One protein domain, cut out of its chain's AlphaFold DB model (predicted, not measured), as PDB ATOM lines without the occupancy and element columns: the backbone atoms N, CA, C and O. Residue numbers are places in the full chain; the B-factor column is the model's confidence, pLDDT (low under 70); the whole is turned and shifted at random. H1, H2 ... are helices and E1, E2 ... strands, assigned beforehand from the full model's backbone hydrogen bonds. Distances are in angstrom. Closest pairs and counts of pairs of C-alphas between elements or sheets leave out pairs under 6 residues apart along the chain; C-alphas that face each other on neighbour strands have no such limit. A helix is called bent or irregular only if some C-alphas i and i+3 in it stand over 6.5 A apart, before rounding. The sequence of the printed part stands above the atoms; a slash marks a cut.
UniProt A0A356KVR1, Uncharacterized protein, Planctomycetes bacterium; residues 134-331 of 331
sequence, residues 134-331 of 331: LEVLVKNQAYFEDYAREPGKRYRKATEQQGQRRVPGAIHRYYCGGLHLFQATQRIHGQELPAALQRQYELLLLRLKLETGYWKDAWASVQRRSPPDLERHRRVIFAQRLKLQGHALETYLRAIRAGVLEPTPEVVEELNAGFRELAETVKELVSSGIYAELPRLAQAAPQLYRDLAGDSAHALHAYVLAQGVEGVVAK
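This is residues 134 to 331 of the 331 residues of an uncharacterized protein of Planctomycetes bacterium (UniProt A0A356KVR1). Five helices, H3, H4, H5, H6 and H8, form an up-and-down bundle with H5 in its middle, each helix running against the bundle helix before it. H1 crosses one side of the bundle over H3 and H4; the small strand hairpin E1-E2 lies beyond H2 on that side, apart from the bundle, and H7 packs on the beginning of H8. The printed part has 198 residues, with eight named helices and two named strands in the order H1 E1 E2 H2 H3 H4 H5 H6 H7 H8; the class is mostly helix. The whole is compact, with a radius of gyration of the C-alphas of 17.2 A and spans of 50 by 46 by 31 A.

The antiparallel sheet is E1, residues 159 to 162, and E2, residues 165 to 168. H2 is residues 170 to 173. H3, residues 175 to 189, 21.1 A long, is irregular: C-alphas 177 and 180 are 8.2 A apart. H4, residues 195 to 225, the longest helix at 44.4 A, has a kink of 27 degrees near residue 206. H5 is residues 230 to 257, 40.0 A, and H6 residues 265 to 287, 32.8 A. H7 is residues 294 to 300; H8, residues 302 to 322, 30.2 A, ends at C-alpha 322 (220.854, 251.480, 256.894). H1, residues 134 to 148, 20.6 A, begins at C-alpha 134 (237.329, 233.899, 267.465).

In the hairpin E1 and E2, N 160 and O 167 are 2.8 A apart, within hydrogen-bond range. H2 and H3 touch only at the corner, and only just, with 3 pairs of C-alphas within 8 A; the closest are those of Ile 171 and Gly 178, 5.5 A. H5 touches H3 at the C-alphas of Gln 183 and Thr 251, 5.9 A. H4 and H5, a helical hairpin, touch at a shallow tilt of 18 degrees, opposite ways, closest at the C-alphas of Leu 208 and Ala 248, 6.4 A. H5 and H8 run the same way, their closest C-alphas, Gly 246 and Ala 315, 3.7 A apart. H5 touches H6 with residues 238 to 249 alone, closest at the C-alphas of Gln 245 and Leu 278, 5.9 A. H1 touches H4 at a steep tilt of 49 degrees, the C-alphas of Val 138 and Ala 196 6.4 A apart. H7 touches H8, closest at the C-alphas of Ala 298 and Tyr 305, 5.2 A. Every O i to N i+4 pair is within hydrogen-bond range in H4, H5, H6 and H8; H1 has 8 of 11, H3 7 of 11 and H7 2 of 3, and H2 is too short for such a pair.

The C-alphas of Glu 192 and Pro 228, the two farthest apart, are 51.2 A apart. The printed part has no cut, and no link is long. Residues 224 to 229 stand free. Residues 147 to 148, 150 to 158 and 331 have pLDDT under 70.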
ATOM      1  N   LEU A 134     237.413 232.959 266.339       87.44
ATOM      2  CA  LEU A 134     237.329 233.899 267.465       87.44
ATOM      3  C   LEU A 134     238.708 234.226 268.043       87.44
ATOM      4  O   LEU A 134     239.017 235.395 268.274       87.44
ATOM      5  N   GLU A 135     239.562 233.226 268.249       85.88
ATOM      6  CA  GLU A 135     240.916 233.431 268.770       85.88
ATOM      7  C   GLU A 135     241.772 234.297 267.843       85.88
ATOM      8  O   GLU A 135     242.561 235.121 268.313       85.88
ATOM      9  N   VAL A 136     241.602 234.161 266.525       82.88
ATOM     10  CA  VAL A 136     242.254 235.041 265.547       82.88
ATOM     11  C   VAL A 136     241.835 236.495 265.758       82.88
ATOM     12  O   VAL A 136     242.693 237.385 265.765       82.88
ATOM     13  N   LEU A 137     240.545 236.754 265.971       80.50
ATOM     14  CA  LEU A 137     240.061 238.099 266.270       80.50
ATOM     15  C   LEU A 137     240.590 238.626 267.609       80.50
ATOM     16  O   LEU A 137     241.085 239.752 267.649       80.50
ATOM     17  N   VAL A 138     240.594 237.809 268.667       82.31
ATOM     18  CA  VAL A 138     241.160 238.177 269.979       82.31
ATOM     19  C   VAL A 138     242.642 238.549 269.861       82.31
ATOM     20  O   VAL A 138     243.062 239.591 270.363       82.31
ATOM     21  N   LYS A 139     243.439 237.768 269.120       78.38
ATOM     22  CA  LYS A 139     244.860 238.078 268.860       78.38
ATOM     23  C   LYS A 139     245.038 239.407 268.119       78.38
ATOM     24  O   LYS A 139     246.014 240.114 268.359       78.38
ATOM     25  N   ASN A 140     244.114 239.767 267.227       72.75
ATOM     26  CA  ASN A 140     244.137 241.068 266.552       72.75
ATOM     27  C   ASN A 140     243.610 242.212 267.443       72.75
ATOM     28  O   ASN A 140     243.953 243.366 267.194       72.75
ATOM     29  N   GLN A 141     242.801 241.910 268.463       75.62
ATOM     30  CA  GLN A 141     242.202 242.889 269.374       75.62
ATOM     31  C   GLN A 141     243.252 243.654 270.167       75.62
ATOM     32  O   GLN A 141     243.209 244.883 270.219       75.62
ATOM     33  N   ALA A 142     244.215 242.922 270.736       71.50
ATOM     34  CA  ALA A 142     245.256 243.472 271.600       71.50
ATOM     35  C   ALA A 142     245.985 244.652 270.938       71.50
ATOM     36  O   ALA A 142     246.179 245.691 271.559       71.50
ATOM     37  N   TYR A 143     246.265 244.543 269.634       70.88
ATOM     38  CA  TYR A 143     246.908 245.601 268.853       70.88
ATOM     39  C   TYR A 143     246.168 246.947 268.920       70.88
ATOM     40  O   TYR A 143     246.783 248.006 269.052       70.88
ATOM     41  N   PHE A 144     244.843 246.920 268.813       70.75
ATOM     42  CA  PHE A 144     244.059 248.147 268.822       70.75
ATOM     43  C   PHE A 144     243.712 248.629 270.220       70.75
ATOM     44  O   PHE A 144     243.583 249.834 270.418       70.75
ATOM     45  N   GLU A 145     243.572 247.723 271.184       73.56
ATOM     46  CA  GLU A 145     243.435 248.110 272.586       73.56
ATOM     47  C   GLU A 145     244.679 248.848 273.074       73.56
ATOM     48  O   GLU A 145     244.552 249.878 273.731       73.56
ATOM     49  N   ASP A 146     245.868 248.386 272.690       71.56
ATOM     50  CA  ASP A 146     247.123 249.078 272.985       71.56
ATOM     51  C   ASP A 146     247.155 250.471 272.355       71.56
ATOM     52  O   ASP A 146     247.535 251.443 273.005       71.56
ATOM     53  N   TYR A 147     246.676 250.604 271.116       67.62
ATOM     54  CA  TYR A 147     246.533 251.914 270.489       67.62
ATOM     55  C   TYR A 147     245.519 252.810 271.230       67.62
ATOM     56  O   TYR A 147     245.776 253.995 271.436       67.62
ATOM     57  N   ALA A 148     244.379 252.257 271.652       67.81
ATOM     58  CA  ALA A 148     243.332 252.989 272.364       67.81
ATOM     59  C   ALA A 148     243.789 253.497 273.743       67.81
ATOM     60  O   ALA A 148     243.323 254.540 274.198       67.81
ATOM     61  N   ARG A 149     244.712 252.779 274.398       71.19
ATOM     62  CA  ARG A 149     245.288 253.140 275.705       71.19
ATOM     63  C   ARG A 149     246.267 254.312 275.650       71.19
ATOM     64  O   ARG A 149     246.617 254.841 276.701       71.19
ATOM     65  N   GLU A 150     246.700 254.737 274.465       69.31
ATOM     66  CA  GLU A 150     247.686 255.807 274.299       69.31
ATOM     67  C   GLU A 150     247.096 257.045 273.596       69.31
ATOM     68  O   GLU A 150     247.427 257.331 272.435       69.31
ATOM     69  N   PRO A 151     246.228 257.815 274.286       53.22
ATOM     70  CA  PRO A 151     245.628 259.024 273.736       53.22
ATOM     71  C   PRO A 151     246.726 260.036 273.386       53.22
ATOM     72  O   PRO A 151     247.390 260.596 274.253       53.22
ATOM     73  N   GLY A 152     246.947 260.245 272.088       57.09
ATOM     74  CA  GLY A 152     247.979 261.145 271.560       57.09
ATOM     75  C   GLY A 152     248.936 260.484 270.569       57.09
ATOM     76  O   GLY A 152     249.529 261.179 269.737       57.09
ATOM     77  N   LYS A 153     249.044 259.148 270.558       64.06
ATOM     78  CA  LYS A 153     249.681 258.464 269.428       64.06
ATOM     79  C   LYS A 153     248.802 258.659 268.196       64.06
ATOM     80  O   LYS A 153     247.624 258.340 268.214       64.06
ATOM     81  N   ARG A 154     249.369 259.209 267.116       64.75
ATOM     82  CA  ARG A 154     248.693 259.242 265.809       64.75
ATOM     83  C   ARG A 154     248.530 257.823 265.299       64.75
ATOM     84  O   ARG A 154     249.481 257.042 265.378       64.75
ATOM     85  N   TYR A 155     247.387 257.543 264.687       67.19
ATOM     86  CA  TYR A 155     247.149 256.257 264.059       67.19
ATOM     87  C   TYR A 155     248.185 256.084 262.959       67.19
ATOM     88  O   TYR A 155     248.348 256.930 262.080       67.19
ATOM     89  N   ARG A 156     248.967 255.020 263.058       66.06
ATOM     90  CA  ARG A 156     249.934 254.617 262.046       66.06
ATOM     91  C   ARG A 156     249.582 253.179 261.749       66.06
ATOM     92  O   ARG A 156     249.548 252.391 262.690       66.06
ATOM     93  N   LYS A 157     249.349 252.842 260.472       67.25
ATOM     94  CA  LYS A 157     249.273 251.438 260.044       67.25
ATOM     95  C   LYS A 157     250.475 250.729 260.658       67.25
ATOM     96  O   LYS A 157     251.603 251.055 260.274       67.25
ATOM     97  N   ALA A 158     250.265 249.863 261.650       65.81
ATOM     98  CA  ALA A 158     251.404 249.214 262.272       65.81
ATOM     99  C   ALA A 158     252.057 248.351 261.221       65.81
ATOM    100  O   ALA A 158     251.438 247.469 260.633       65.81
ATOM    101  N   THR A 159     253.311 248.666 260.962       70.69
ATOM    102  CA  THR A 159     254.199 247.764 260.269       70.69
ATOM    103  C   THR A 159     255.084 247.130 261.320       70.69
ATOM    104  O   THR A 159     255.700 247.848 262.107       70.69
ATOM    105  N   GLU A 160     255.157 245.812 261.322       70.62
ATOM    106  CA  GLU A 160     256.092 245.056 262.141       70.62
ATOM    107  C   GLU A 160     257.408 244.899 261.371       70.62
ATOM    108  O   GLU A 160     257.432 244.820 260.136       70.62
ATOM    109  N   GLN A 161     258.525 244.898 262.095       78.00
ATOM    110  CA  GLN A 161     259.832 244.630 261.508       78.00
ATOM    111  C   GLN A 161     260.038 243.110 261.464       78.00
ATOM    112  O   GLN A 161     260.149 242.468 262.503       78.00
ATOM    113  N   GLN A 162     260.112 242.538 260.263       72.75
ATOM    114  CA  GLN A 162     260.423 241.129 260.038       72.75
ATOM    115  C   GLN A 162     261.787 241.027 259.347       72.75
ATOM    116  O   GLN A 162     261.920 241.191 258.129       72.75
ATOM    117  N   GLY A 163     262.835 240.823 260.150       84.94
ATOM    118  CA  GLY A 163     264.221 240.921 259.687       84.94
ATOM    119  C   GLY A 163     264.530 242.335 259.183       84.94
ATOM    120  O   GLY A 163     264.378 243.307 259.916       84.94
ATOM    121  N   GLN A 164     264.930 242.471 257.915       80.69
ATOM    122  CA  GLN A 164     265.170 243.778 257.279       80.69
ATOM    123  C   GLN A 164     263.915 244.402 256.642       80.69
ATOM    124  O   GLN A 164     263.955 245.554 256.211       80.69
ATOM    125  N   ARG A 165     262.794 243.676 256.571       81.56
ATOM    126  CA  ARG A 165     261.570 244.145 255.908       81.56
ATOM    127  C   ARG A 165     260.577 244.705 256.921       81.56
ATOM    128  O   ARG A 165     260.415 244.158 258.005       81.56
ATOM    129  N   ARG A 166     259.860 245.763 256.534       77.44
ATOM    130  CA  ARG A 166     258.641 246.205 257.224       77.44
ATOM    131  C   ARG A 166     257.439 245.545 256.566       77.44
ATOM    132  O   ARG A 166     257.224 245.737 255.372       77.44
ATOM    133  N   VAL A 167     256.674 244.783 257.334       75.94
ATOM    134  CA  VAL A 167     255.457 244.097 256.873       75.94
ATOM    135  C   VAL A 167     254.240 244.660 257.602       75.94
ATOM    136  O   VAL A 167     254.393 245.114 258.733       75.94
ATOM    137  N   PRO A 168     253.036 244.680 257.005       72.94
ATOM    138  CA  PRO A 168     251.825 245.041 257.738       72.94
ATOM    139  C   PRO A 168     251.635 244.136 258.965       72.94
ATOM    140  O   PRO A 168     251.672 242.912 258.841       72.94
ATOM    141  N   GLY A 169     251.440 244.742 260.132       70.06
ATOM    142  CA  GLY A 169     251.185 244.064 261.398       70.06
ATOM    143  C   GLY A 169     249.696 243.857 261.677       70.06
ATOM    144  O   GLY A 169     248.836 244.506 261.068       70.06
ATOM    145  N   ALA A 170     249.398 242.955 262.614       78.44
ATOM    146  CA  ALA A 170     248.046 242.689 263.127       78.44
ATOM    147  C   ALA A 170     246.960 242.566 262.028       78.44
ATOM    148  O   ALA A 170     247.140 241.817 261.072       78.44
ATOM    149  N   ILE A 171     245.831 243.284 262.128       74.12
ATOM    150  CA  ILE A 171     244.705 243.166 261.179       74.12
ATOM    151  C   ILE A 171     245.036 243.664 259.754       74.12
ATOM    152  O   ILE A 171     244.317 243.367 258.799       74.12
ATOM    153  N   HIS A 172     246.134 244.401 259.562       78.31
ATOM    154  CA  HIS A 172     246.516 244.909 258.240       78.31
ATOM    155  C   HIS A 172     247.192 243.859 257.355       78.31
ATOM    156  O   HIS A 172     247.377 244.112 256.166       78.31
ATOM    157  N   ARG A 173     247.537 242.684 257.903       79.75
ATOM    158  CA  ARG A 173     248.035 241.537 257.120       79.75
ATOM    159  C   ARG A 173     246.934 240.778 256.375       79.75
ATOM    160  O   ARG A 173     247.243 239.911 255.562       79.75
ATOM    161  N   TYR A 174     245.675 241.085 256.672       83.69
ATOM    162  CA  TYR A 174     244.507 240.463 256.065       83.69
ATOM    163  C   TYR A 174     244.043 241.295 254.877       83.69
ATOM    164  O   TYR A 174     244.137 242.531 254.874       83.69
ATOM    165  N   TYR A 175     243.476 240.620 253.882       86.25
ATOM    166  CA  TYR A 175     242.816 241.318 252.791       86.25
ATOM    167  C   TYR A 175     241.672 242.184 253.327       86.25
ATOM    168  O   TYR A 175     241.061 241.916 254.362       86.25
ATOM    169  N   CYS A 176     241.463 243.308 252.650       88.38
ATOM    170  CA  CYS A 176     240.514 244.342 253.052       88.38
ATOM    171  C   CYS A 176     240.666 244.862 254.494       88.38
ATOM    172  O   CYS A 176     239.695 245.301 255.101       88.38
ATOM    173  N   GLY A 177     241.885 244.825 255.051       85.50
ATOM    174  CA  GLY A 177     242.137 245.274 256.425       85.50
ATOM    175  C   GLY A 177     241.382 244.443 257.464       85.50
ATOM    176  O   GLY A 177     241.001 244.975 258.510       85.50
ATOM    177  N   GLY A 178     241.106 243.179 257.120       87.12
ATOM    178  CA  GLY A 178     240.430 242.181 257.942       87.12
ATOM    179  C   GLY A 178     238.937 242.400 258.142       87.12
ATOM    180  O   GLY A 178     238.352 241.660 258.917       87.12
ATOM    181  N   LEU A 179     238.299 243.356 257.460       90.31
ATOM    182  CA  LEU A 179     236.874 243.669 257.657       90.31
ATOM    183  C   LEU A 179     235.954 242.478 257.329       90.31
ATOM    184  O   LEU A 179     235.035 242.188 258.087       90.31
ATOM    185  N   HIS A 180     236.275 241.692 256.297       92.56
ATOM    186  CA  HIS A 180     235.552 240.445 256.018       92.56
ATOM    187  C   HIS A 180     235.743 239.363 257.087       92.56
ATOM    188  O   HIS A 180     234.897 238.487 257.200       92.56
ATOM    189  N   LEU A 181     236.805 239.401 257.901       89.50
ATOM    190  CA  LEU A 181     236.952 238.447 259.006       89.50
ATOM    191  C   LEU A 181     235.902 238.700 260.100       89.50
ATOM    192  O   LEU A 181     235.396 237.745 260.686       89.50
ATOM    193  N   PHE A 182     235.526 239.963 260.338       88.75
ATOM    194  CA  PHE A 182     234.421 240.309 261.244       88.75
ATOM    195  C   PHE A 182     233.100 239.754 260.702       88.75
ATOM    196  O   PHE A 182     232.394 239.051 261.418       88.75
ATOM    197  N   GLN A 183     232.822 239.998 259.415       92.06
ATOM    198  CA  GLN A 183     231.634 239.484 258.722       92.06
ATOM    199  C   GLN A 183     231.569 237.949 258.765       92.06
ATOM    200  O   GLN A 183     230.537 237.369 259.092       92.06
ATOM    201  N   ALA A 184     232.694 237.284 258.504       92.12
ATOM    202  CA  ALA A 184     232.822 235.836 258.583       92.12
ATOM    203  C   ALA A 184     232.555 235.289 259.981       92.12
ATOM    204  O   ALA A 184     231.806 234.327 260.135       92.12
ATOM    205  N   THR A 185     233.133 235.919 261.002       91.06
ATOM    206  CA  THR A 185     232.939 235.487 262.389       91.06
ATOM    207  C   THR A 185     231.485 235.650 262.805       91.06
ATOM    208  O   THR A 185     230.909 234.712 263.348       91.06
ATOM    209  N   GLN A 186     230.859 236.787 262.484       91.56
ATOM    210  CA  GLN A 186     229.421 236.969 262.683       91.56
ATOM    211  C   GLN A 186     228.639 235.826 262.032       91.56
ATOM    212  O   GLN A 186     227.807 235.195 262.674       91.56
ATOM    213  N   ARG A 187     228.922 235.522 260.761       91.69
ATOM    214  CA  ARG A 187     228.189 234.497 260.018       91.69
ATOM    215  C   ARG A 187     228.356 233.096 260.607       91.69
ATOM    216  O   ARG A 187     227.430 232.300 260.499       91.69
ATOM    217  N   ILE A 188     229.509 232.795 261.199       91.88
ATOM    218  CA  ILE A 188     229.795 231.509 261.850       91.88
ATOM    219  C   ILE A 188     229.048 231.350 263.178       91.88
ATOM    220  O   ILE A 188     228.611 230.247 263.508       91.88
ATOM    221  N   HIS A 189     228.894 232.443 263.924       90.38
ATOM    222  CA  HIS A 189     228.197 232.451 265.211       90.38
ATOM    223  C   HIS A 189     226.691 232.721 265.094       90.38
ATOM    224  O   HIS A 189     225.953 232.533 266.058       90.38
ATOM    225  N   GLY A 190     226.211 233.107 263.911       89.75
ATOM    226  CA  GLY A 190     224.794 233.355 263.677       89.75
ATOM    227  C   GLY A 190     224.299 234.518 264.533       89.75
ATOM    228  O   GLY A 190     224.815 235.628 264.424       89.75
ATOM    229  N   GLN A 191     223.295 234.254 265.373       90.38
ATOM    230  CA  GLN A 191     222.743 235.224 266.326       90.38
ATOM    231  C   GLN A 191     223.498 235.274 267.660       90.38
ATOM    232  O   GLN A 191     223.261 236.173 268.464       90.38
ATOM    233  N   GLU A 192     224.405 234.330 267.915       90.50
ATOM    234  CA  GLU A 192     225.221 234.370 269.121       90.50
ATOM    235  C   GLU A 192     226.206 235.534 269.039       90.50
ATOM    236  O   GLU A 192     226.911 235.714 268.041       90.50
ATOM    237  N   LEU A 193     226.319 236.282 270.137       89.75
ATOM    238  CA  LEU A 193     227.310 237.337 270.270       89.75
ATOM    239  C   LEU A 193     228.288 237.034 271.411       89.75
ATOM    240  O   LEU A 193     228.145 237.559 272.516       89.75
ATOM    241  N   PRO A 194     229.300 236.180 271.167       90.38
ATOM    242  CA  PRO A 194     230.357 235.945 272.141       90.38
ATOM    243  C   PRO A 194     231.011 237.261 272.578       90.38
ATOM    244  O   PRO A 194     231.222 238.149 271.754       90.38
ATOM    245  N   ALA A 195     231.421 237.363 273.846       88.88
ATOM    246  CA  ALA A 195     232.040 238.579 274.392       88.88
ATOM    247  C   ALA A 195     233.253 239.064 273.573       88.88
ATOM    248  O   ALA A 195     233.450 240.264 273.389       88.88
ATOM    249  N   ALA A 196     234.039 238.128 273.026       85.94
ATOM    250  CA  ALA A 196     235.119 238.451 272.099       85.94
ATOM    251  C   ALA A 196     234.589 239.179 270.853       85.94
ATOM    252  O   ALA A 196     235.090 240.246 270.515       85.94
ATOM    253  N   LEU A 197     233.545 238.657 270.205       88.50
ATOM    254  CA  LEU A 197     232.940 239.271 269.022       88.50
ATOM    255  C   LEU A 197     232.248 240.610 269.346       88.50
ATOM    256  O   LEU A 197     232.408 241.557 268.579       88.50
ATOM    257  N   GLN A 198     231.570 240.739 270.495       89.88
ATOM    258  CA  GLN A 198     231.035 242.022 270.983       89.88
ATOM    259  C   GLN A 198     232.133 243.089 270.998       89.88
ATOM    260  O   GLN A 198     231.985 244.165 270.415       89.88
ATOM    261  N   ARG A 199     233.285 242.772 271.597       87.00
ATOM    262  CA  ARG A 199     234.375 243.740 271.658       87.00
ATOM    263  C   ARG A 199     235.020 244.024 270.302       87.00
ATOM    264  O   ARG A 199     235.510 245.126 270.060       87.00
ATOM    265  N   GLN A 200     234.984 243.071 269.379       86.94
ATOM    266  CA  GLN A 200     235.411 243.314 268.001       86.94
ATOM    267  C   GLN A 200     234.530 244.352 267.297       86.94
ATOM    268  O   GLN A 200     235.048 245.143 266.510       86.94
ATOM    269  N   TYR A 201     233.235 244.429 267.609       90.50
ATOM    270  CA  TYR A 201     232.375 245.491 267.081       90.50
ATOM    271  C   TYR A 201     232.662 246.860 267.696       90.50
ATOM    272  O   TYR A 201     232.722 247.851 266.968       90.50
ATOM    273  N   GLU A 202     232.916 246.931 269.003       89.31
ATOM    274  CA  GLU A 202     233.387 248.169 269.648       89.31
ATOM    275  C   GLU A 202     234.677 248.664 268.986       89.31
ATOM    276  O   GLU A 202     234.834 249.843 268.652       89.31
ATOM    277  N   LEU A 203     235.586 247.728 268.720       85.56
ATOM    278  CA  LEU A 203     236.814 248.001 268.008       85.56
ATOM    279  C   LEU A 203     236.559 248.480 266.571       85.56
ATOM    280  O   LEU A 203     237.233 249.393 266.096       85.56
ATOM    281  N   LEU A 204     235.604 247.888 265.859       89.75
ATOM    282  CA  LEU A 204     235.274 248.290 264.497       89.75
ATOM    283  C   LEU A 204     234.838 249.765 264.422       89.75
ATOM    284  O   LEU A 204     235.294 250.480 263.528       89.75
ATOM    285  N   LEU A 205     234.033 250.244 265.377       91.00
ATOM    286  CA  LEU A 205     233.656 251.665 265.463       91.00
ATOM    287  C   LEU A 205     234.866 252.553 265.753       91.00
ATOM    288  O   LEU A 205     235.075 253.571 265.089       91.00
ATOM    289  N   LEU A 206     235.719 252.131 266.690       87.88
ATOM    290  CA  LEU A 206     236.956 252.844 266.986       87.88
ATOM    291  C   LEU A 206     237.852 252.949 265.738       87.88
ATOM    292  O   LEU A 206     238.396 254.016 265.449       87.88
ATOM    293  N   ARG A 207     237.975 251.869 264.958       88.62
ATOM    294  CA  ARG A 207     238.711 251.860 263.686       88.62
ATOM    295  C   ARG A 207     238.095 252.797 262.663       88.62
ATOM    296  O   ARG A 207     238.830 253.581 262.070       88.62
ATOM    297  N   LEU A 208     236.776 252.751 262.471       92.50
ATOM    298  CA  LEU A 208     236.073 253.641 261.547       92.50
ATOM    299  C   LEU A 208     236.422 255.107 261.836       92.50
ATOM    300  O   LEU A 208     236.786 255.842 260.918       92.50
ATOM    301  N   LYS A 209     236.417 255.503 263.111       90.12
ATOM    302  CA  LYS A 209     236.785 256.849 263.564       90.12
ATOM    303  C   LYS A 209     238.260 257.178 263.322       90.12
ATOM    304  O   LYS A 209     238.587 258.159 262.647       90.12
ATOM    305  N   LEU A 210     239.166 256.360 263.856       87.31
ATOM    306  CA  LEU A 210     240.607 256.628 263.835       87.31
ATOM    307  C   LEU A 210     241.209 256.541 262.433       87.31
ATOM    308  O   LEU A 210     241.986 257.411 262.033       87.31
ATOM    309  N   GLU A 211     240.860 255.501 261.677       89.19
ATOM    310  CA  GLU A 211     241.395 255.291 260.336       89.19
ATOM    311  C   GLU A 211     240.840 256.335 259.351       89.19
ATOM    312  O   GLU A 211     241.570 256.790 258.468       89.19
ATOM    313  N   THR A 212     239.598 256.810 259.535       92.19
ATOM    314  CA  THR A 212     239.066 257.941 258.751       92.19
ATOM    315  C   THR A 212     239.881 259.212 258.994       92.19
ATOM    316  O   THR A 212     240.291 259.872 258.034       92.19
ATOM    317  N   GLY A 213     240.177 259.537 260.260       90.88
ATOM    318  CA  GLY A 213     241.044 260.666 260.612       90.88
ATOM    319  C   GLY A 213     242.448 260.535 260.014       90.88
ATOM    320  O   GLY A 213     242.953 261.473 259.397       90.88
ATOM    321  N   TYR A 214     243.042 259.342 260.093       89.56
ATOM    322  CA  TYR A 214     244.347 259.055 259.492       89.56
ATOM    323  C   TYR A 214     244.399 259.366 257.997       89.56
ATOM    324  O   TYR A 214     245.350 259.995 257.530       89.56
ATOM    325  N   TRP A 215     243.393 258.946 257.229       92.62
ATOM    326  CA  TRP A 215     243.395 259.179 255.788       92.62
ATOM    327  C   TRP A 215     243.190 260.650 255.418       92.62
ATOM    328  O   TRP A 215     243.773 261.109 254.432       92.62
ATOM    329  N   LYS A 216     242.428 261.408 256.217       93.12
ATOM    330  CA  LYS A 216     242.339 262.870 256.070       93.12
ATOM    331  C   LYS A 216     243.692 263.534 256.303       93.12
ATOM    332  O   LYS A 216     244.149 264.309 255.463       93.12
ATOM    333  N   ASP A 217     244.366 263.175 257.392       91.75
ATOM    334  CA  ASP A 217     245.695 263.691 257.721       91.75
ATOM    335  C   ASP A 217     246.734 263.317 256.658       91.75
ATOM    336  O   ASP A 217     247.588 264.133 256.293       91.75
ATOM    337  N   ALA A 218     246.652 262.092 256.131       91.19
ATOM    338  CA  ALA A 218     247.503 261.616 255.052       91.19
ATOM    339  C   ALA A 218     247.314 262.457 253.785       91.19
ATOM    340  O   ALA A 218     248.308 262.885 253.192       91.19
ATOM    341  N   TRP A 219     246.066 262.753 253.404       94.62
ATOM    342  CA  TRP A 219     245.778 263.613 252.257       94.62
ATOM    343  C   TRP A 219     246.292 265.038 252.467       94.62
ATOM    344  O   TRP A 219     247.067 265.529 251.647       94.62
ATOM    345  N   ALA A 220     245.982 265.660 253.607       95.31
ATOM    346  CA  ALA A 220     246.461 267.003 253.929       95.31
ATOM    347  C   ALA A 220     248.002 267.083 253.934       95.31
ATOM    348  O   ALA A 220     248.596 268.063 253.486       95.31
ATOM    349  N   SER A 221     248.675 266.032 254.412       93.75
ATOM    350  CA  SER A 221     250.137 265.919 254.385       93.75
ATOM    351  C   SER A 221     250.705 265.793 252.970       93.75
ATOM    352  O   SER A 221     251.733 266.396 252.661       93.75
ATOM    353  N   VAL A 222     250.054 265.022 252.096       95.06
ATOM    354  CA  VAL A 222     250.423 264.942 250.677       95.06
ATOM    355  C   VAL A 222     250.245 266.302 250.003       95.06
ATOM    356  O   VAL A 222     251.176 266.756 249.343       95.06
ATOM    357  N   GLN A 223     249.117 266.982 250.219       95.88
ATOM    358  CA  GLN A 223     248.857 268.303 249.638       95.88
ATOM    359  C   GLN A 223     249.929 269.324 250.043       95.88
ATOM    360  O   GLN A 223     250.500 269.984 249.180       95.88
ATOM    361  N   ARG A 224     250.288 269.388 251.334       96.69
ATOM    362  CA  ARG A 224     251.354 270.286 251.819       96.69
ATOM    363  C   ARG A 224     252.714 270.022 251.175       96.69
ATOM    364  O   ARG A 224     253.469 270.961 250.965       96.69
ATOM    365  N   ARG A 225     253.041 268.759 250.889       96.06
ATOM    366  CA  ARG A 225     254.307 268.392 250.233       96.06
ATOM    367  C   ARG A 225     254.281 268.603 248.721       96.06
ATOM    368  O   ARG A 225     255.352 268.674 248.136       96.06
ATOM    369  N   SER A 226     253.090 268.670 248.116       93.31
ATOM    370  CA  SER A 226     252.878 268.877 246.676       93.31
ATOM    371  C   SER A 226     253.807 268.021 245.795       93.31
ATOM    372  O   SER A 226     254.575 268.562 245.000       93.31
ATOM    373  N   PRO A 227     253.796 266.680 245.947       94.44
ATOM    374  CA  PRO A 227     254.660 265.818 245.149       94.44
ATOM    375  C   PRO A 227     254.266 265.856 243.659       94.44
ATOM    376  O   PRO A 227     253.096 266.097 243.347       94.44
ATOM    377  N   PRO A 228     255.194 265.543 242.734       94.38
ATOM    378  CA  PRO A 228     254.906 265.513 241.296       94.38
ATOM    379  C   PRO A 228     253.757 264.572 240.897       94.38
ATOM    380  O   PRO A 228     253.075 264.820 239.908       94.38
ATOM    381  N   ASP A 229     253.509 263.506 241.666       94.12
ATOM    382  CA  ASP A 229     252.450 262.517 241.437       94.12
ATOM    383  C   ASP A 229     251.231 262.707 242.362       94.12
ATOM    384  O   ASP A 229     250.563 261.741 242.744       94.12
ATOM    385  N   LEU A 230     250.911 263.959 242.714       94.50
ATOM    386  CA  LEU A 230     249.796 264.328 243.597       94.50
ATOM    387  C   LEU A 230     248.484 263.597 243.263       94.50
ATOM    388  O   LEU A 230     247.797 263.108 244.161       94.50
ATOM    389  N   GLU A 231     248.159 263.477 241.979       94.38
ATOM    390  CA  GLU A 231     246.919 262.849 241.518       94.38
ATOM    391  C   GLU A 231     246.896 261.330 241.758       94.38
ATOM    392  O   GLU A 231     245.882 260.760 242.164       94.38
ATOM    393  N   ARG A 232     248.044 260.659 241.618       94.19
ATOM    394  CA  ARG A 232     248.168 259.242 241.982       94.19
ATOM    395  C   ARG A 232     247.928 259.049 243.477       94.19
ATOM    396  O   ARG A 232     247.205 258.132 243.869       94.19
ATOM    397  N   HIS A 233     248.501 259.917 244.309       94.19
ATOM    398  CA  HIS A 233     248.257 259.890 245.748       94.19
ATOM    399  C   HIS A 233     246.788 260.146 246.092       94.19
ATOM    400  O   HIS A 233     246.250 259.440 246.946       94.19
ATOM    401  N   ARG A 234     246.140 261.100 245.410       96.00
ATOM    402  CA  ARG A 234     244.710 261.389 245.564       96.00
ATOM    403  C   ARG A 234     243.889 260.120 245.360       96.00
ATOM    404  O   ARG A 234     243.219 259.669 246.285       96.00
ATOM    405  N   ARG A 235     244.032 259.477 244.198       95.69
ATOM    406  CA  ARG A 235     243.306 258.244 243.848       95.69
ATOM    407  C   ARG A 235     243.460 257.147 244.889       95.69
ATOM    408  O   ARG A 235     242.467 256.586 245.339       95.69
ATOM    409  N   VAL A 236     244.697 256.867 245.298       93.62
ATOM    410  CA  VAL A 236     244.975 255.812 246.279       93.62
ATOM    411  C   VAL A 236     244.356 256.147 247.634       93.62
ATOM    412  O   VAL A 236     243.705 255.293 248.226       93.62
ATOM    413  N   ILE A 237     244.522 257.374 248.132       95.12
ATOM    414  CA  ILE A 237     244.002 257.752 249.451       95.12
ATOM    415  C   ILE A 237     242.472 257.709 249.470       95.12
ATOM    416  O   ILE A 237     241.899 257.128 250.389       95.12
ATOM    417  N   PHE A 238     241.803 258.269 248.461       97.06
ATOM    418  CA  PHE A 238     240.340 258.267 248.416       97.06
ATOM    419  C   PHE A 238     239.754 256.866 248.194       97.06
ATOM    420  O   PHE A 238     238.754 256.540 248.830       97.06
ATOM    421  N   ALA A 239     240.407 255.999 247.411       96.25
ATOM    422  CA  ALA A 239     240.018 254.590 247.318       96.25
ATOM    423  C   ALA A 239     240.131 253.878 248.681       96.25
ATOM    424  O   ALA A 239     239.214 253.176 249.092       96.25
ATOM    425  N   GLN A 240     241.209 254.108 249.442       94.44
ATOM    426  CA  GLN A 240     241.364 253.506 250.773       94.44
ATOM    427  C   GLN A 240     240.365 254.050 251.808       94.44
ATOM    428  O   GLN A 240     239.932 253.296 252.680       94.44
ATOM    429  N   ARG A 241     239.978 255.331 251.715       96.44
ATOM    430  CA  ARG A 241     238.895 255.907 252.534       96.44
ATOM    431  C   ARG A 241     237.571 255.216 252.248       96.44
ATOM    432  O   ARG A 241     236.953 254.707 253.178       96.44
ATOM    433  N   LEU A 242     237.199 255.149 250.967       97.81
ATOM    434  CA  LEU A 242     235.975 254.500 250.501       97.81
ATOM    435  C   LEU A 242     235.910 253.054 250.996       97.81
ATOM    436  O   LEU A 242     234.909 252.643 251.578       97.81
ATOM    437  N   LYS A 243     237.016 252.321 250.836       95.75
ATOM    438  CA  LYS A 243     237.176 250.946 251.297       95.75
ATOM    439  C   LYS A 243     236.856 250.773 252.770       95.75
ATOM    440  O   LYS A 243     235.975 249.990 253.112       95.75
ATOM    441  N   LEU A 244     237.586 251.487 253.625       95.25
ATOM    442  CA  LEU A 244     237.429 251.419 255.073       95.25
ATOM    443  C   LEU A 244     235.989 251.742 255.474       95.25
ATOM    444  O   LEU A 244     235.372 250.972 256.202       95.25
ATOM    445  N   GLN A 245     235.487 252.889 255.016       97.75
ATOM    446  CA  GLN A 245     234.195 253.422 255.436       97.75
ATOM    447  C   GLN A 245     233.056 252.513 254.980       97.75
ATOM    448  O   GLN A 245     232.231 252.123 255.801       97.75
ATOM    449  N   GLY A 246     233.050 252.120 253.703       97.62
ATOM    450  CA  GLY A 246     232.032 251.235 253.143       97.62
ATOM    451  C   GLY A 246     231.998 249.878 253.843       97.62
ATOM    452  O   GLY A 246     230.952 249.478 254.340       97.62
ATOM    453  N   HIS A 247     233.145 249.205 253.966       97.19
ATOM    454  CA  HIS A 247     233.213 247.894 254.618       97.19
ATOM    455  C   HIS A 247     232.876 247.952 256.113       97.19
ATOM    456  O   HIS A 247     232.211 247.049 256.618       97.19
ATOM    457  N   ALA A 248     233.344 248.964 256.850       96.50
ATOM    458  CA  ALA A 248     233.080 249.060 258.284       96.50
ATOM    459  C   ALA A 248     231.598 249.331 258.574       96.50
ATOM    460  O   ALA A 248     231.012 248.639 259.407       96.50
ATOM    461  N   LEU A 249     230.984 250.274 257.849       98.00
ATOM    462  CA  LEU A 249     229.553 250.563 257.965       98.00
ATOM    463  C   LEU A 249     228.710 249.352 257.557       98.00
ATOM    464  O   LEU A 249     227.813 248.962 258.298       98.00
ATOM    465  N   GLU A 250     229.028 248.716 256.425       97.44
ATOM    466  CA  GLU A 250     228.335 247.507 255.969       97.44
ATOM    467  C   GLU A 250     228.416 246.399 257.025       97.44
ATOM    468  O   GLU A 250     227.396 245.837 257.405       97.44
ATOM    469  N   THR A 251     229.614 246.110 257.539       95.75
ATOM    470  CA  THR A 251     229.831 245.053 258.539       95.75
ATOM    471  C   THR A 251     228.997 245.282 259.795       95.75
ATOM    472  O   THR A 251     228.349 244.358 260.281       95.75
ATOM    473  N   TYR A 252     228.984 246.513 260.309       96.12
ATOM    474  CA  TYR A 252     228.232 246.836 261.517       96.12
ATOM    475  C   TYR A 252     226.716 246.744 261.279       96.12
ATOM    476  O   TYR A 252     225.982 246.158 262.074       96.12
ATOM    477  N   LEU A 253     226.237 247.265 260.148       96.44
ATOM    478  CA  LEU A 253     224.817 247.226 259.800       96.44
ATOM    479  C   LEU A 253     224.327 245.811 259.483       96.44
ATOM    480  O   LEU A 253     223.186 245.491 259.806       96.44
ATOM    481  N   ARG A 254     225.173 244.935 258.920       94.38
ATOM    482  CA  ARG A 254     224.863 243.502 258.761       94.38
ATOM    483  C   ARG A 254     224.588 242.842 260.113       94.38
ATOM    484  O   ARG A 254     223.635 242.075 260.220       94.38
ATOM    485  N   ALA A 255     225.372 243.165 261.141       94.25
ATOM    486  CA  ALA A 255     225.168 242.639 262.488       94.25
ATOM    487  C   ALA A 255     223.851 243.134 263.110       94.25
ATOM    488  O   ALA A 255     223.089 242.326 263.640       94.25
ATOM    489  N   ILE A 256     223.536 244.427 262.966       95.56
ATOM    490  CA  ILE A 256     222.252 244.991 263.419       95.56
ATOM    491  C   ILE A 256     221.078 244.311 262.704       95.56
ATOM    492  O   ILE A 256     220.132 243.849 263.335       95.56
ATOM    493  N   ARG A 257     221.146 244.185 261.373       93.44
ATOM    494  CA  ARG A 257     220.083 243.564 260.566       93.44
ATOM    495  C   ARG A 257     219.875 242.085 260.855       93.44
ATOM    496  O   ARG A 257     218.760 241.598 260.710       93.44
ATOM    497  N   ALA A 258     220.929 241.382 261.249       91.94
ATOM    498  CA  ALA A 258     220.842 239.990 261.668       91.94
ATOM    499  C   ALA A 258     220.265 239.819 263.088       91.94
ATOM    500  O   ALA A 258     220.061 238.685 263.520       91.94
ATOM    501  N   GLY A 259     220.012 240.916 263.815       93.00
ATOM    502  CA  GLY A 259     219.585 240.887 265.215       93.00
ATOM    503  C   GLY A 259     220.702 240.489 266.181       93.00
ATOM    504  O   GLY A 259     220.421 240.112 267.310       93.00
ATOM    505  N   VAL A 260     221.963 240.543 265.735       91.94
ATOM    506  CA  VAL A 260     223.135 240.234 266.569       91.94
ATOM    507  C   VAL A 260     223.438 241.405 267.499       91.94
ATOM    508  O   VAL A 260     223.814 241.198 268.644       91.94
ATOM    509  N   LEU A 261     223.282 242.634 267.001       92.38
ATOM    510  CA  LEU A 261     223.533 243.861 267.749       92.38
ATOM    511  C   LEU A 261     222.286 244.728 267.819       92.38
ATOM    512  O   LEU A 261     221.679 245.036 266.794       92.38
ATOM    513  N   GLU A 262     221.991 245.222 269.014       92.19
ATOM    514  CA  GLU A 262     221.062 246.330 269.198       92.19
ATOM    515  C   GLU A 262     221.846 247.651 269.181       92.19
ATOM    516  O   GLU A 262     222.804 247.810 269.945       92.19
ATOM    517  N   PRO A 263     221.506 248.604 268.295       93.38
ATOM    518  CA  PRO A 263     222.237 249.858 268.211       93.38
ATOM    519  C   PRO A 263     221.873 250.775 269.387       93.38
ATOM    520  O   PRO A 263     220.736 251.224 269.507       93.38
ATOM    521  N   THR A 264     222.852 251.101 270.234       95.38
ATOM    522  CA  THR A 264     222.693 252.153 271.253       95.38
ATOM    523  C   THR A 264     222.705 253.546 270.602       95.38
ATOM    524  O   THR A 264     223.191 253.688 269.474       95.38
ATOM    525  N   PRO A 265     222.228 254.605 271.282       95.88
ATOM    526  CA  PRO A 265     222.299 255.970 270.756       95.88
ATOM    527  C   PRO A 265     223.715 256.402 270.340       95.88
ATOM    528  O   PRO A 265     223.888 257.031 269.297       95.88
ATOM    529  N   GLU A 266     224.736 256.010 271.102       94.50
ATOM    530  CA  GLU A 266     226.144 256.309 270.812       94.50
ATOM    531  C   GLU A 266     226.617 255.587 269.546       94.50
ATOM    532  O   GLU A 266     227.303 256.167 268.703       94.50
ATOM    533  N   VAL A 267     226.215 254.322 269.375       95.00
ATOM    534  CA  VAL A 267     226.485 253.554 268.153       95.00
ATOM    535  C   VAL A 267     225.829 254.229 266.951       95.00
ATOM    536  O   VAL A 267     226.478 254.412 265.923       95.00
ATOM    537  N   VAL A 268     224.564 254.639 267.073       96.62
ATOM    538  CA  VAL A 268     223.844 255.360 266.013       96.62
ATOM    539  C   VAL A 268     224.557 256.662 265.644       96.62
ATOM    540  O   VAL A 268     224.707 256.967 264.457       96.62
ATOM    541  N   GLU A 269     225.030 257.428 266.628       96.12
ATOM    542  CA  GLU A 269     225.778 258.663 266.390       96.12
ATOM    543  C   GLU A 269     227.075 258.409 265.607       96.12
ATOM    544  O   GLU A 269     227.337 259.098 264.613       96.12
ATOM    545  N   GLU A 270     227.855 257.401 266.002       95.94
ATOM    546  CA  GLU A 270     229.109 257.038 265.331       95.94
ATOM    547  C   GLU A 270     228.859 256.483 263.913       95.94
ATOM    548  O   GLU A 270     229.580 256.839 262.976       95.94
ATOM    549  N   LEU A 271     227.794 255.697 263.696       97.06
ATOM    550  CA  LEU A 271     227.385 255.258 262.353       97.06
ATOM    551  C   LEU A 271     226.996 256.450 261.467       97.06
ATOM    552  O   LEU A 271     227.442 256.547 260.323       97.06
ATOM    553  N   ASN A 272     226.224 257.398 262.002       97.38
ATOM    554  CA  ASN A 272     225.848 258.622 261.295       97.38
ATOM    555  C   ASN A 272     227.065 259.498 260.972       97.38
ATOM    556  O   ASN A 272     227.137 260.087 259.890       97.38
ATOM    557  N   ALA A 273     228.036 259.588 261.883       97.19
ATOM    558  CA  ALA A 273     229.310 260.243 261.614       97.19
ATOM    559  C   ALA A 273     230.062 259.539 260.477       97.19
ATOM    560  O   ALA A 273     230.490 260.201 259.534       97.19
ATOM    561  N   GLY A 274     230.136 258.207 260.508       97.56
ATOM    562  CA  GLY A 274     230.715 257.404 259.436       97.56
ATOM    563  C   GLY A 274     230.059 257.642 258.074       97.56
ATOM    564  O   GLY A 274     230.769 257.820 257.085       97.56
ATOM    565  N   PHE A 275     228.727 257.721 258.008       98.31
ATOM    566  CA  PHE A 275     228.013 258.020 256.761       98.31
ATOM    567  C   PHE A 275     228.297 259.425 256.229       98.31
ATOM    568  O   PHE A 275     228.523 259.569 255.028       98.31
ATOM    569  N   ARG A 276     228.369 260.452 257.088       97.81
ATOM    570  CA  ARG A 276     228.788 261.801 256.657       97.81
ATOM    571  C   ARG A 276     230.185 261.776 256.040       97.81
ATOM    572  O   ARG A 276     230.428 262.382 255.000       97.81
ATOM    573  N   GLU A 277     231.099 261.033 256.654       97.88
ATOM    574  CA  GLU A 277     232.471 260.886 256.170       97.88
ATOM    575  C   GLU A 277     232.584 260.086 254.866       97.88
ATOM    576  O   GLU A 277     233.469 260.357 254.040       97.88
ATOM    577  N   LEU A 278     231.700 259.107 254.676       98.19
ATOM    578  CA  LEU A 278     231.558 258.360 253.433       98.19
ATOM    579  C   LEU A 278     230.994 259.251 252.319       98.19
ATOM    580  O   LEU A 278     231.555 259.269 251.224       98.19
ATOM    581  N   ALA A 279     229.954 260.037 252.604       97.94
ATOM    582  CA  ALA A 279     229.346 260.959 251.647       97.94
ATOM    583  C   ALA A 279     230.362 261.996 251.136       97.94
ATOM    584  O   ALA A 279     230.497 262.180 249.925       97.94
ATOM    585  N   GLU A 280     231.157 262.599 252.025       97.69
ATOM    586  CA  GLU A 280     232.237 263.511 251.619       97.69
ATOM    587  C   GLU A 280     233.324 262.804 250.789       97.69
ATOM    588  O   GLU A 280     233.833 263.365 249.819       97.69
ATOM    589  N   THR A 281     233.663 261.549 251.103       97.88
ATOM    590  CA  THR A 281     234.614 260.755 250.299       97.88
ATOM    591  C   THR A 281     234.081 260.491 248.890       97.88
ATOM    592  O   THR A 281     234.812 260.677 247.917       97.88
ATOM    593  N   VAL A 282     232.807 260.110 248.760       97.38
ATOM    594  CA  VAL A 282     232.147 259.900 247.462       97.38
ATOM    595  C   VAL A 282     232.072 261.207 246.673       97.38
ATOM    596  O   VAL A 282     232.408 261.226 245.489       97.38
ATOM    597  N   LYS A 283     231.701 262.313 247.323       97.00
ATOM    598  CA  LYS A 283     231.666 263.646 246.710       97.00
ATOM    599  C   LYS A 283     233.027 264.050 246.146       97.00
ATOM    600  O   LYS A 283     233.081 264.536 245.021       97.00
ATOM    601  N   GLU A 284     234.114 263.804 246.874       96.88
ATOM    602  CA  GLU A 284     235.477 264.056 246.390       96.88
ATOM    603  C   GLU A 284     235.865 263.155 245.213       96.88
ATOM    604  O   GLU A 284     236.457 263.629 244.244       96.88
ATOM    605  N   LEU A 285     235.512 261.865 245.244       96.69
ATOM    606  CA  LEU A 285     235.744 260.947 244.119       96.69
ATOM    607  C   LEU A 285     234.995 261.383 242.848       96.69
ATOM    608  O   LEU A 285     235.519 261.237 241.742       96.69
ATOM    609  N   VAL A 286     233.788 261.938 242.998       96.31
ATOM    610  CA  VAL A 286     233.005 262.502 241.890       96.31
ATOM    611  C   VAL A 286     233.616 263.818 241.401       96.31
ATOM    612  O   VAL A 286     233.902 263.946 240.213       96.31
ATOM    613  N   SER A 287     233.843 264.787 242.293       96.62
ATOM    614  CA  SER A 287     234.288 266.141 241.929       96.62
ATOM    615  C   SER A 287     235.706 266.180 241.355       96.62
ATOM    616  O   SER A 287     236.023 267.048 240.546       96.62
ATOM    617  N   SER A 288     236.554 265.223 241.732       95.50
ATOM    618  CA  SER A 288     237.898 265.045 241.167       95.50
ATOM    619  C   SER A 288     237.919 264.315 239.821       95.50
ATOM    620  O   SER A 288     238.983 264.186 239.223       95.50
ATOM    621  N   GLY A 289     236.775 263.820 239.341       95.94
ATOM    622  CA  GLY A 289     236.682 263.079 238.084       95.94
ATOM    623  C   GLY A 289     237.187 261.634 238.155       95.94
ATOM    624  O   GLY A 289     237.141 260.937 237.143       95.94
ATOM    625  N   ILE A 290     237.601 261.129 239.325       95.81
ATOM    626  CA  ILE A 290     238.134 259.762 239.476       95.81
ATOM    627  C   ILE A 290     237.127 258.715 238.981       95.81
ATOM    628  O   ILE A 290     237.508 257.781 238.275       95.81
ATOM    629  N   TYR A 291     235.837 258.880 239.292       95.06
ATOM    630  CA  TYR A 291     234.814 257.963 238.784       95.06
ATOM    631  C   TYR A 291     234.595 258.063 237.270       95.06
ATOM    632  O   TYR A 291     234.312 257.049 236.633       95.06
ATOM    633  N   ALA A 292     234.757 259.249 236.681       94.44
ATOM    634  CA  ALA A 292     234.674 259.419 235.231       94.44
ATOM    635  C   ALA A 292     235.850 258.731 234.509       94.44
ATOM    636  O   ALA A 292     235.715 258.303 233.366       94.44
ATOM    637  N   GLU A 293     236.985 258.558 235.191       94.88
ATOM    638  CA  GLU A 293     238.156 257.861 234.658       94.88
ATOM    639  C   GLU A 293     238.097 256.328 234.762       94.88
ATOM    640  O   GLU A 293     239.008 255.663 234.263       94.88
ATOM    641  N   LEU A 294     237.060 255.732 235.366       93.50
ATOM    642  CA  LEU A 294     236.991 254.277 235.568       93.50
ATOM    643  C   LEU A 294     237.258 253.440 234.298       93.50
ATOM    644  O   LEU A 294     238.055 252.504 234.401       93.50
ATOM    645  N   PRO A 295     236.712 253.760 233.102       92.50
ATOM    646  CA  PRO A 295     237.045 253.027 231.875       92.50
ATOM    647  C   PRO A 295     238.546 253.019 231.555       92.50
ATOM    648  O   PRO A 295     239.102 251.998 231.153       92.50
ATOM    649  N   ARG A 296     239.231 254.148 231.774       94.44
ATOM    650  CA  ARG A 296     240.681 254.265 231.573       94.44
ATOM    651  C   ARG A 296     241.450 253.515 232.658       94.44
ATOM    652  O   ARG A 296     242.435 252.839 232.359       94.44
ATOM    653  N   LEU A 297     241.011 253.617 233.914       94.00
ATOM    654  CA  LEU A 297     241.627 252.916 235.041       94.00
ATOM    655  C   LEU A 297     241.527 251.397 234.894       94.00
ATOM    656  O   LEU A 297     242.471 250.710 235.268       94.00
ATOM    657  N   ALA A 298     240.454 250.873 234.295       91.19
ATOM    658  CA  ALA A 298     240.313 249.442 234.027       91.19
ATOM    659  C   ALA A 298     241.477 248.877 233.194       91.19
ATOM    660  O   ALA A 298     241.859 247.725 233.381       91.19
ATOM    661  N   GLN A 299     242.076 249.697 232.323       91.81
ATOM    662  CA  GLN A 299     243.224 249.325 231.493       91.81
ATOM    663  C   GLN A 299     244.558 249.698 232.155       91.81
ATOM    664  O   GLN A 299     245.468 248.876 232.237       91.81
ATOM    665  N   ALA A 300     244.685 250.936 232.640       94.56
ATOM    666  CA  ALA A 300     245.958 251.485 233.115       94.56
ATOM    667  C   ALA A 300     246.302 251.100 234.564       94.56
ATOM    668  O   ALA A 300     247.473 251.042 234.934       94.56
ATOM    669  N   ALA A 301     245.290 250.868 235.400       94.50
ATOM    670  CA  ALA A 301     245.441 250.507 236.806       94.50
ATOM    671  C   ALA A 301     244.325 249.534 237.244       94.50
ATOM    672  O   ALA A 301     243.491 249.896 238.082       94.50
ATOM    673  N   PRO A 302     244.300 248.290 236.723       91.94
ATOM    674  CA  PRO A 302     243.161 247.381 236.887       91.94
ATOM    675  C   PRO A 302     242.796 247.088 238.348       91.94
ATOM    676  O   PRO A 302     241.626 246.904 238.669       91.94
ATOM    677  N   GLN A 303     243.783 247.063 239.254       91.88
ATOM    678  CA  GLN A 303     243.517 246.890 240.684       91.88
ATOM    679  C   GLN A 303     242.775 248.090 241.280       91.88
ATOM    680  O   GLN A 303     241.808 247.886 241.997       91.88
ATOM    681  N   LEU A 304     243.181 249.321 240.953       94.19
ATOM    682  CA  LEU A 304     242.506 250.524 241.444       94.19
ATOM    683  C   LEU A 304     241.075 250.614 240.899       94.19
ATOM    684  O   LEU A 304     240.172 251.013 241.627       94.19
ATOM    685  N   TYR A 305     240.862 250.222 239.640       94.06
ATOM    686  CA  TYR A 305     239.517 250.092 239.078       94.06
ATOM    687  C   TYR A 305     238.653 249.126 239.896       94.06
ATOM    688  O   TYR A 305     237.537 249.480 240.267       94.06
ATOM    689  N   ARG A 306     239.175 247.931 240.209       92.06
ATOM    690  CA  ARG A 306     238.458 246.946 241.030       92.06
ATOM    691  C   ARG A 306     238.186 247.476 242.429       92.06
ATOM    692  O   ARG A 306     237.035 247.450 242.839       92.06
ATOM    693  N   ASP A 307     239.196 248.015 243.108       93.50
ATOM    694  CA  ASP A 307     239.038 248.616 244.435       93.50
ATOM    695  C   ASP A 307     237.903 249.653 244.405       93.50
ATOM    696  O   ASP A 307     236.918 249.510 245.115       93.50
ATOM    697  N   LEU A 308     237.938 250.618 243.478       95.38
ATOM    698  CA  LEU A 308     236.876 251.621 243.355       95.38
ATOM    699  C   LEU A 308     235.503 251.010 243.047       95.38
ATOM    700  O   LEU A 308     234.514 251.454 243.625       95.38
ATOM    701  N   ALA A 309     235.409 250.027 242.151       93.81
ATOM    702  CA  ALA A 309     234.135 249.413 241.784       93.81
ATOM    703  C   ALA A 309     233.519 248.613 242.947       93.81
ATOM    704  O   ALA A 309     232.358 248.837 243.290       93.81
ATOM    705  N   GLY A 310     234.287 247.721 243.578       93.69
ATOM    706  CA  GLY A 310     233.783 246.877 244.664       93.69
ATOM    707  C   GLY A 310     233.653 247.618 245.988       93.69
ATOM    708  O   GLY A 310     232.640 247.464 246.662       93.69
ATOM    709  N   ASP A 311     234.586 248.509 246.337       95.94
ATOM    710  CA  ASP A 311     234.477 249.308 247.564       95.94
ATOM    711  C   ASP A 311     233.288 250.285 247.484       95.94
ATOM    712  O   ASP A 311     232.614 250.527 248.487       95.94
ATOM    713  N   SER A 312     232.951 250.784 246.283       96.44
ATOM    714  CA  SER A 312     231.704 251.542 246.075       96.44
ATOM    715  C   SER A 312     230.465 250.676 246.296       96.44
ATOM    716  O   SER A 312     229.434 251.188 246.729       96.44
ATOM    717  N   ALA A 313     230.535 249.380 245.985       95.56
ATOM    718  CA  ALA A 313     229.428 248.461 246.205       95.56
ATOM    719  C   ALA A 313     229.220 248.191 247.692       95.56
ATOM    720  O   ALA A 313     228.091 248.298 248.153       95.56
ATOM    721  N   HIS A 314     230.288 247.980 248.462       96.69
ATOM    722  CA  HIS A 314     230.190 247.898 249.922       96.69
ATOM    723  C   HIS A 314     229.624 249.186 250.533       96.69
ATOM    724  O   HIS A 314     228.740 249.131 251.384       96.69
ATOM    725  N   ALA A 315     230.057 250.358 250.053       97.19
ATOM    726  CA  ALA A 315     229.496 251.642 250.472       97.19
ATOM    727  C   ALA A 315     227.990 251.767 250.168       97.19
ATOM    728  O   ALA A 315     227.212 252.183 251.028       97.19
ATOM    729  N   LEU A 316     227.561 251.379 248.964       96.12
ATOM    730  CA  LEU A 316     226.148 251.411 248.586       96.12
ATOM    731  C   LEU A 316     225.328 250.354 249.341       96.12
ATOM    732  O   LEU A 316     224.199 250.629 249.739       96.12
ATOM    733  N   HIS A 317     225.883 249.170 249.585       95.75
ATOM    734  CA  HIS A 317     225.222 248.139 250.377       95.75
ATOM    735  C   HIS A 317     225.047 248.587 251.829       95.75
ATOM    736  O   HIS A 317     223.958 248.435 252.371       95.75
ATOM    737  N   ALA A 318     226.053 249.234 252.429       97.19
ATOM    738  CA  ALA A 318     225.914 249.865 253.740       97.19
ATOM    739  C   ALA A 318     224.744 250.861 253.763       97.19
ATOM    740  O   ALA A 318     223.915 250.814 254.668       97.19
ATOM    741  N   TYR A 319     224.626 251.717 252.742       96.31
ATOM    742  CA  TYR A 319     223.494 252.640 252.614       96.31
ATOM    743  C   TYR A 319     222.149 251.899 252.550       96.31
ATOM    744  O   TYR A 319     221.221 252.257 253.271       96.31
ATOM    745  N   VAL A 320     222.041 250.840 251.741       94.75
ATOM    746  CA  VAL A 320     220.825 250.008 251.649       94.75
ATOM    747  C   VAL A 320     220.499 249.355 252.996       94.75
ATOM    748  O   VAL A 320     219.358 249.402 253.450       94.75
ATOM    749  N   LEU A 321     221.496 248.796 253.683       95.19
ATOM    750  CA  LEU A 321     221.316 248.171 254.991       95.19
ATOM    751  C   LEU A 321     220.873 249.177 256.052       95.19
ATOM    752  O   LEU A 321     220.080 248.806 256.912       95.19
ATOM    753  N   ALA A 322     221.303 250.435 255.978       96.56
ATOM    754  CA  ALA A 322     220.854 251.480 256.894       96.56
ATOM    755  C   ALA A 322     219.358 251.821 256.744       96.56
ATOM    756  O   ALA A 322     218.746 252.298 257.696       96.56
ATOM    757  N   GLN A 323     218.738 251.554 255.586       93.62
ATOM    758  CA  GLN A 323     217.331 251.898 255.337       93.62
ATOM    759  C   GLN A 323     216.367 251.092 256.216       93.62
ATOM    760  O   GLN A 323     216.005 249.967 255.890       93.62
ATOM    761  N   GLY A 324     215.901 251.673 257.316       86.94
ATOM    762  CA  GLY A 324     215.039 250.980 258.279       86.94
ATOM    763  C   GLY A 324     215.781 250.474 259.515       86.94
ATOM    764  O   GLY A 324     215.222 249.682 260.265       86.94
ATOM    765  N   VAL A 325     217.017 250.931 259.736       91.88
ATOM    766  CA  VAL A 325     217.625 250.941 261.071       91.88
ATOM    767  C   VAL A 325     217.247 252.261 261.736       91.88
ATOM    768  O   VAL A 325     217.533 253.333 261.202       91.88
ATOM    769  N   GLU A 326     216.564 252.194 262.877       92.00
ATOM    770  CA  GLU A 326     216.090 253.382 263.589       92.00
ATOM    771  C   GLU A 326     217.256 254.306 263.983       92.00
ATOM    772  O   GLU A 326     218.320 253.857 264.404       92.00
ATOM    773  N   GLY A 327     217.076 255.615 263.786       90.31
ATOM    774  CA  GLY A 327     218.069 256.641 264.119       90.31
ATOM    775  C   GLY A 327     219.274 256.744 263.171       90.31
ATOM    776  O   GLY A 327     219.947 257.780 263.167       90.31
ATOM    777  N   VAL A 328     219.541 255.738 262.331       90.81
ATOM    778  CA  VAL A 328     220.622 255.798 261.336       90.81
ATOM    779  C   VAL A 328     220.131 256.526 260.084       90.81
ATOM    780  O   VAL A 328     219.256 256.066 259.354       90.81
ATOM    781  N   VAL A 329     220.720 257.688 259.826       87.81
ATOM    782  CA  VAL A 329     220.388 258.590 258.728       87.81
ATOM    783  C   VAL A 329     221.534 258.576 257.725       87.81
ATOM    784  O   VAL A 329     222.454 259.394 257.779       87.81
ATOM    785  N   ALA A 330     221.460 257.641 256.783       77.19
ATOM    786  CA  ALA A 330     222.313 257.656 255.608       77.19
ATOM    787  C   ALA A 330     221.727 258.668 254.602       77.19
ATOM    788  O   ALA A 330     220.614 258.482 254.110       77.19
ATOM    789  N   LYS A 331     222.440 259.771 254.362       67.81
ATOM    790  CA  LYS A 331     222.107 260.802 253.367       67.81
ATOM    791  C   LYS A 331     223.207 260.880 252.324       67.81
ATOM    792  O   LYS A 331     224.383 260.723 252.719       67.81
TER     793      LYS A 331